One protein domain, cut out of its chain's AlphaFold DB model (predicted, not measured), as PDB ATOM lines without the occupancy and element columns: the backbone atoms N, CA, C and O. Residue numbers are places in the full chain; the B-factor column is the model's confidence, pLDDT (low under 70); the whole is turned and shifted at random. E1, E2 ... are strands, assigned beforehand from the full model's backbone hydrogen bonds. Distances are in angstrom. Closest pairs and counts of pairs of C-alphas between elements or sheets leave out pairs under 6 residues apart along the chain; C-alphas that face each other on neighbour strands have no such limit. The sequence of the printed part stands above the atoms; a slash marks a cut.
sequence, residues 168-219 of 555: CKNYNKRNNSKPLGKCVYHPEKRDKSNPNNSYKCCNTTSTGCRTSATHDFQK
ATOM      1  N   CYS A 168      44.721 150.622  65.976       82.06
ATOM      2  CA  CYS A 168      44.077 150.801  67.270       82.06
ATOM      3  C   CYS A 168      44.304 149.539  68.115       82.06
ATOM      4  O   CYS A 168      43.942 148.449  67.671       82.06
ATOM      5  N   LYS A 169      44.874 149.671  69.316       80.94
ATOM      6  CA  LYS A 169      45.162 148.557  70.237       80.94
ATOM      7  C   LYS A 169      43.921 147.706  70.519       80.94
ATOM      8  O   LYS A 169      43.988 146.481  70.513       80.94
ATOM      9  N   ASN A 170      42.789 148.379  70.703       77.62
ATOM     10  CA  ASN A 170      41.513 147.773  71.071       77.62
ATOM     11  C   ASN A 170      40.751 147.232  69.846       77.62
ATOM     12  O   ASN A 170      40.201 146.138  69.886       77.62
ATOM     13  N   TYR A 171      40.740 147.977  68.736       73.19
ATOM     14  CA  TYR A 171      39.940 147.654  67.542       73.19
ATOM     15  C   TYR A 171      40.701 146.840  66.473       73.19
ATOM     16  O   TYR A 171      40.095 146.318  65.542       73.19
ATOM     17  N   ASN A 172      42.036 146.764  66.558       70.56
ATOM     18  CA  ASN A 172      42.977 146.105  65.629       70.56
ATOM     19  C   ASN A 172      42.858 146.506  64.134       70.56
ATOM     20  O   ASN A 172      43.535 145.937  63.272       70.56
ATOM     21  N   LYS A 173      42.047 147.519  63.799       74.00
ATOM     22  CA  LYS A 173      42.005 148.143  62.467       74.00
ATOM     23  C   LYS A 173      43.031 149.275  62.346       74.00
ATOM     24  O   LYS A 173      43.441 149.870  63.347       74.00
ATOM     25  N   ARG A 174      43.456 149.536  61.106       71.12
ATOM     26  CA  ARG A 174      44.468 150.543  60.751       71.12
ATOM     27  C   ARG A 174      43.896 151.964  60.720       71.12
ATOM     28  O   ARG A 174      42.708 152.146  60.455       71.12
ATOM     29  N   ASN A 175      44.752 152.957  60.942       69.31
ATOM     30  CA  ASN A 175      44.437 154.387  60.934       69.31
ATOM     31  C   ASN A 175      44.328 154.985  59.513       69.31
ATOM     32  O   ASN A 175      44.845 156.061  59.249       69.31
ATOM     33  N   ASN A 176      43.651 154.312  58.577       63.25
ATOM     34  CA  ASN A 176      43.636 154.731  57.165       63.25
ATOM     35  C   ASN A 176      42.925 156.080  56.896       63.25
ATOM     36  O   ASN A 176      42.951 156.556  55.761       63.25
ATOM     37  N   SER A 177      42.206 156.666  57.867       56.84
ATOM     38  CA  SER A 177      41.477 157.944  57.681       56.84
ATOM     39  C   SER A 177      41.119 158.713  58.968       56.84
ATOM     40  O   SER A 177      40.409 159.707  58.864       56.84
ATOM     41  N   LYS A 178      41.546 158.270  60.167       59.66
ATOM     42  CA  LYS A 178      40.839 158.486  61.454       59.66
ATOM     43  C   LYS A 178      39.370 158.003  61.391       59.66
ATOM     44  O   LYS A 178      38.528 158.706  60.839       59.66
ATOM     45  N   PRO A 179      39.018 156.819  61.930       62.00
ATOM     46  CA  PRO A 179      37.619 156.390  61.979       62.00
ATOM     47  C   PRO A 179      36.766 157.421  62.733       62.00
ATOM     48  O   PRO A 179      37.104 157.819  63.846       62.00
ATOM     49  N   LEU A 180      35.671 157.856  62.108       62.72
ATOM     50  CA  LEU A 180      34.701 158.763  62.716       62.72
ATOM     51  C   LEU A 180      33.886 157.998  63.770       62.72
ATOM     52  O   LEU A 180      33.261 156.988  63.451       62.72
ATOM     53  N   GLY A 181      33.876 158.493  65.010       77.50
ATOM     54  CA  GLY A 181      33.068 157.950  66.107       77.50
ATOM     55  C   GLY A 181      33.862 157.250  67.218       77.50
ATOM     56  O   GLY A 181      35.078 157.391  67.341       77.50
ATOM     57  N   LYS A 182      33.130 156.525  68.073       84.69
ATOM     58  CA  LYS A 182      33.661 155.824  69.252       84.69
ATOM     59  C   LYS A 182      34.345 154.509  68.852       84.69
ATOM     60  O   LYS A 182      33.875 153.793  67.971       84.69
ATOM     61  N   CYS A 183      35.408 154.141  69.559       86.06
ATOM     62  CA  CYS A 183      36.115 152.878  69.356       86.06
ATOM     63  C   CYS A 183      35.312 151.708  69.942       86.06
ATOM     64  O   CYS A 183      35.332 151.513  71.156       86.06
ATOM     65  N   VAL A 184      34.637 150.921  69.100       88.00
ATOM     66  CA  VAL A 184      33.851 149.731  69.491       88.00
ATOM     67  C   VAL A 184      34.717 148.467  69.396       88.00
ATOM     68  O   VAL A 184      35.340 148.248  68.362       88.00
ATOM     69  N   TYR A 185      34.805 147.648  70.450       87.94
ATOM     70  CA  TYR A 185      35.715 146.492  70.500       87.94
ATOM     71  C   TYR A 185      35.289 145.392  71.484       87.94
ATOM     72  O   TYR A 185      34.405 145.583  72.316       87.94
ATOM     73  N   HIS A 186      35.961 144.239  71.407       87.38
ATOM     74  CA  HIS A 186      35.882 143.152  72.390       87.38
ATOM     75  C   HIS A 186      37.172 143.118  73.226       87.38
ATOM     76  O   HIS A 186      38.251 143.079  72.630       87.38
ATOM     77  N   PRO A 187      37.108 143.141  74.572       85.62
ATOM     78  CA  PRO A 187      38.296 143.029  75.427       85.62
ATOM     79  C   PRO A 187      39.027 141.689  75.312       85.62
ATOM     80  O   PRO A 187      40.241 141.629  75.495       85.62
ATOM     81  N   GLU A 188      38.292 140.617  75.019       87.38
ATOM     82  CA  GLU A 188      38.818 139.255  74.980       87.38
ATOM     83  C   GLU A 188      38.859 138.687  73.560       87.38
ATOM     84  O   GLU A 188      38.266 139.215  72.617       87.38
ATOM     85  N   LYS A 189      39.588 137.581  73.396       86.12
ATOM     86  CA  LYS A 189      39.657 136.853  72.127       86.12
ATOM     87  C   LYS A 189      38.417 135.971  71.943       86.12
ATOM     88  O   LYS A 189      37.736 135.620  72.907       86.12
ATOM     89  N   ARG A 190      38.154 135.589  70.690       88.62
ATOM     90  CA  ARG A 190      37.169 134.548  70.369       88.62
ATOM     91  C   ARG A 190      37.565 133.222  71.006       88.62
ATOM     92  O   ARG A 190      38.756 132.896  71.056       88.62
ATOM     93  N   ASP A 191      36.575 132.475  71.473       87.00
ATOM     94  CA  ASP A 191      36.776 131.128  71.970       87.00
ATOM     95  C   ASP A 191      36.783 130.132  70.813       87.00
ATOM     96  O   ASP A 191      35.763 129.893  70.175       87.00
ATOM     97  N   LYS A 192      37.957 129.561  70.526       85.38
ATOM     98  CA  LYS A 192      38.134 128.608  69.419       85.38
ATOM     99  C   LYS A 192      37.544 127.224  69.708       85.38
ATOM    100  O   LYS A 192      37.389 126.446  68.776       85.38
ATOM    101  N   SER A 193      37.271 126.921  70.975       83.56
ATOM    102  CA  SER A 193      36.579 125.709  71.428       83.56
ATOM    103  C   SER A 193      35.058 125.798  71.280       83.56
ATOM    104  O   SER A 193      34.394 124.769  71.270       83.56
ATOM    105  N   ASN A 194      34.496 127.003  71.148       79.25
ATOM    106  CA  ASN A 194      33.065 127.195  70.956       79.25
ATOM    107  C   ASN A 194      32.697 127.009  69.466       79.25
ATOM    108  O   ASN A 194      33.267 127.721  68.632       79.25
ATOM    109  N   PRO A 195      31.722 126.143  69.110       81.94
ATOM    110  CA  PRO A 195      31.265 125.962  67.726       81.94
ATOM    111  C   PRO A 195      30.842 127.266  67.032       81.94
ATOM    112  O   PRO A 195      31.113 127.460  65.849       81.94
ATOM    113  N   ASN A 196      30.262 128.207  67.783       82.81
ATOM    114  CA  ASN A 196      29.821 129.509  67.278       82.81
ATOM    115  C   ASN A 196      30.955 130.555  67.213       82.81
ATOM    116  O   ASN A 196      30.716 131.694  66.806       82.81
ATOM    117  N   ASN A 197      32.188 130.201  67.614       85.12
ATOM    118  CA  ASN A 197      33.390 131.048  67.553       85.12
ATOM    119  C   ASN A 197      33.165 132.457  68.149       85.12
ATOM    120  O   ASN A 197      33.592 133.479  67.596       85.12
ATOM    121  N   SER A 198      32.414 132.532  69.249       89.62
ATOM    122  CA  SER A 198      31.994 133.779  69.891       89.62
ATOM    123  C   SER A 198      33.088 134.386  70.780       89.62
ATOM    124  O   SER A 198      34.094 133.748  71.091       89.62
ATOM    125  N   TYR A 199      32.942 135.655  71.168       88.75
ATOM    126  CA  TYR A 199      33.898 136.333  72.054       88.75
ATOM    127  C   TYR A 199      33.644 136.005  73.527       88.75
ATOM    128  O   TYR A 199      32.552 136.272  74.021       88.75
ATOM    129  N   LYS A 200      34.670 135.538  74.254       88.94
ATOM    130  CA  LYS A 200      34.576 135.154  75.681       88.94
ATOM    131  C   LYS A 200      33.942 136.230  76.578       88.94
ATOM    132  O   LYS A 200      33.159 135.914  77.461       88.94
ATOM    133  N   CYS A 201      34.203 137.504  76.287       88.38
ATOM    134  CA  CYS A 201      33.714 138.650  77.057       88.38
ATOM    135  C   CYS A 201      32.213 138.972  76.909       88.38
ATOM    136  O   CYS A 201      31.745 139.915  77.545       88.38
ATOM    137  N   CYS A 202      31.471 138.304  76.014       88.25
ATOM    138  CA  CYS A 202      30.029 138.555  75.822       88.25
ATOM    139  C   CYS A 202      29.238 137.429  75.129       88.25
ATOM    140  O   CYS A 202      28.048 137.594  74.887       88.25
ATOM    141  N   ASN A 203      29.885 136.335  74.723       86.94
ATOM    142  CA  ASN A 203      29.325 135.217  73.955       86.94
ATOM    143  C   ASN A 203      28.625 135.575  72.625       86.94
ATOM    144  O   ASN A 203      28.037 134.701  71.992       86.94
ATOM    145  N   THR A 204      28.774 136.806  72.122       86.31
ATOM    146  CA  THR A 204      28.286 137.204  70.788       86.31
ATOM    147  C   THR A 204      29.366 137.066  69.709       86.31
ATOM    148  O   THR A 204      30.561 136.972  69.994       86.31
ATOM    149  N   THR A 205      28.952 137.106  68.441       86.25
ATOM    150  CA  THR A 205      29.831 137.196  67.257       86.25
ATOM    151  C   THR A 205      29.972 138.626  66.713       86.25
ATOM    152  O   THR A 205      30.679 138.823  65.719       86.25
ATOM    153  N   SER A 206      29.333 139.599  67.381       86.75
ATOM    154  CA  SER A 206      29.161 141.009  66.994       86.75
ATOM    155  C   SER A 206      30.468 141.793  66.792       86.75
ATOM    156  O   SER A 206      31.569 141.314  67.072       86.75
ATOM    157  N   THR A 207      30.360 143.040  66.328       81.81
ATOM    158  CA  THR A 207      31.504 143.928  66.047       81.81
ATOM    159  C   THR A 207      32.256 144.421  67.293       81.81
ATOM    160  O   THR A 207      33.434 144.763  67.172       81.81
ATOM    161  N   GLY A 208      31.630 144.428  68.475       85.69
ATOM    162  CA  GLY A 208      32.260 144.771  69.758       85.69
ATOM    163  C   GLY A 208      31.243 144.928  70.893       85.69
ATOM    164  O   GLY A 208      30.144 145.416  70.657       85.69
ATOM    165  N   CYS A 209      31.609 144.537  72.119       88.62
ATOM    166  CA  CYS A 209      30.760 144.669  73.314       88.62
ATOM    167  C   CYS A 209      31.124 145.847  74.237       88.62
ATOM    168  O   CYS A 209      30.386 146.143  75.173       88.62
ATOM    169  N   ARG A 210      32.253 146.530  74.005       88.31
ATOM    170  CA  ARG A 210      32.655 147.746  74.733       88.31
ATOM    171  C   ARG A 210      32.905 148.905  73.783       88.31
ATOM    172  O   ARG A 210      33.285 148.700  72.631       88.31
ATOM    173  N   THR A 211      32.740 150.130  74.284       89.50
ATOM    174  CA  THR A 211      33.086 151.352  73.548       89.50
ATOM    175  C   THR A 211      34.054 152.234  74.335       89.50
ATOM    176  O   THR A 211      34.036 152.249  75.562       89.50
ATOM    177  N   SER A 212      34.912 152.959  73.619       86.00
ATOM    178  CA  SER A 212      35.800 154.001  74.147       86.00
ATOM    179  C   SER A 212      35.571 155.301  73.378       86.00
ATOM    180  O   SER A 212      35.342 155.269  72.166       86.00
ATOM    181  N   ALA A 213      35.646 156.446  74.063       86.62
ATOM    182  CA  ALA A 213      35.461 157.765  73.450       86.62
ATOM    183  C   ALA A 213      36.494 158.063  72.348       86.62
ATOM    184  O   ALA A 213      36.179 158.743  71.377       86.62
ATOM    185  N   THR A 214      37.706 157.514  72.473       84.56
ATOM    186  CA  THR A 214      38.806 157.667  71.513       84.56
ATOM    187  C   THR A 214      39.410 156.313  71.125       84.56
ATOM    188  O   THR A 214      39.240 155.301  71.815       84.56
ATOM    189  N   HIS A 215      40.119 156.289  69.995       82.94
ATOM    190  CA  HIS A 215      40.942 155.159  69.560       82.94
ATOM    191  C   HIS A 215      42.388 155.319  70.066       82.94
ATOM    192  O   HIS A 215      43.044 156.305  69.734       82.94
ATOM    193  N   ASP A 216      42.911 154.325  70.792       84.69
ATOM    194  CA  ASP A 216      44.341 154.212  71.138       84.69
ATOM    195  C   ASP A 216      45.123 153.650  69.939       84.69
ATOM    196  O   ASP A 216      45.244 152.432  69.781       84.69
ATOM    197  N   PHE A 217      45.583 154.528  69.044       83.50
ATOM    198  CA  PHE A 217      46.388 154.158  67.879       83.50
ATOM    199  C   PHE A 217      47.865 153.991  68.240       83.50
ATOM    200  O   PHE A 217      48.566 154.951  68.551       83.50
ATOM    201  N   GLN A 218      48.356 152.758  68.123       81.50
ATOM    202  CA  GLN A 218      49.744 152.414  68.393       81.50
ATOM    203  C   GLN A 218      50.531 152.228  67.094       81.50
ATOM    204  O   GLN A 218      50.074 151.595  66.134       81.50
ATOM    205  N   LYS A 219      51.752 152.770  67.079       80.12
ATOM    206  CA  LYS A 219      52.718 152.565  65.995       80.12
ATOM    207  C   LYS A 219      53.169 151.108  65.967       80.12
ATOM    208  O   LYS A 219      53.360 150.484  67.008       80.12
TER     209      LYS A 219
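This is residues 168 to 219 of the 555 residues of the protein "Ribonuclease H-like protein" of Glarea lozoyensis (strain ATCC 20868 / MF5171) (UniProt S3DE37). This domain has little regular structure: a tiny two-strand hairpin, E1 and E2, with a large loop, residues 186 to 209, reaching away at one end and residues 168 to 182 looping at the other. The printed part has 52 residues, 6 of them in named elements, with no named helix; E1 precedes E2, the sheet order is E1 - E2, antiparallel, and the class is all strand. It is only just loose, close to compact, with a radius of gyration of the C-alphas of 12.1 A, and elongated, spanning 35 by 19 by 13 A.

E1, residues 183 to 185, is 6.5 A long and begins at C-alpha 183 (36.115, 152.878, 69.356). E2, residues 210 to 212, is 7.0 A long and ends at C-alpha 212 (35.800, 154.001, 74.147).

E1 and E2 form a hairpin, antiparallel at 156 degrees. C-alphas 184 and 211 face each other at 4.4 A. N 183 and O 212, 2.8 A apart, are within hydrogen-bond range.

The C-alphas farthest apart, of Ser 177 and Ser 193, are 35.4 A apart. The link from E1 to E2 is long. The printed part has no cut. Residues 175 to 180 have pLDDT under 70.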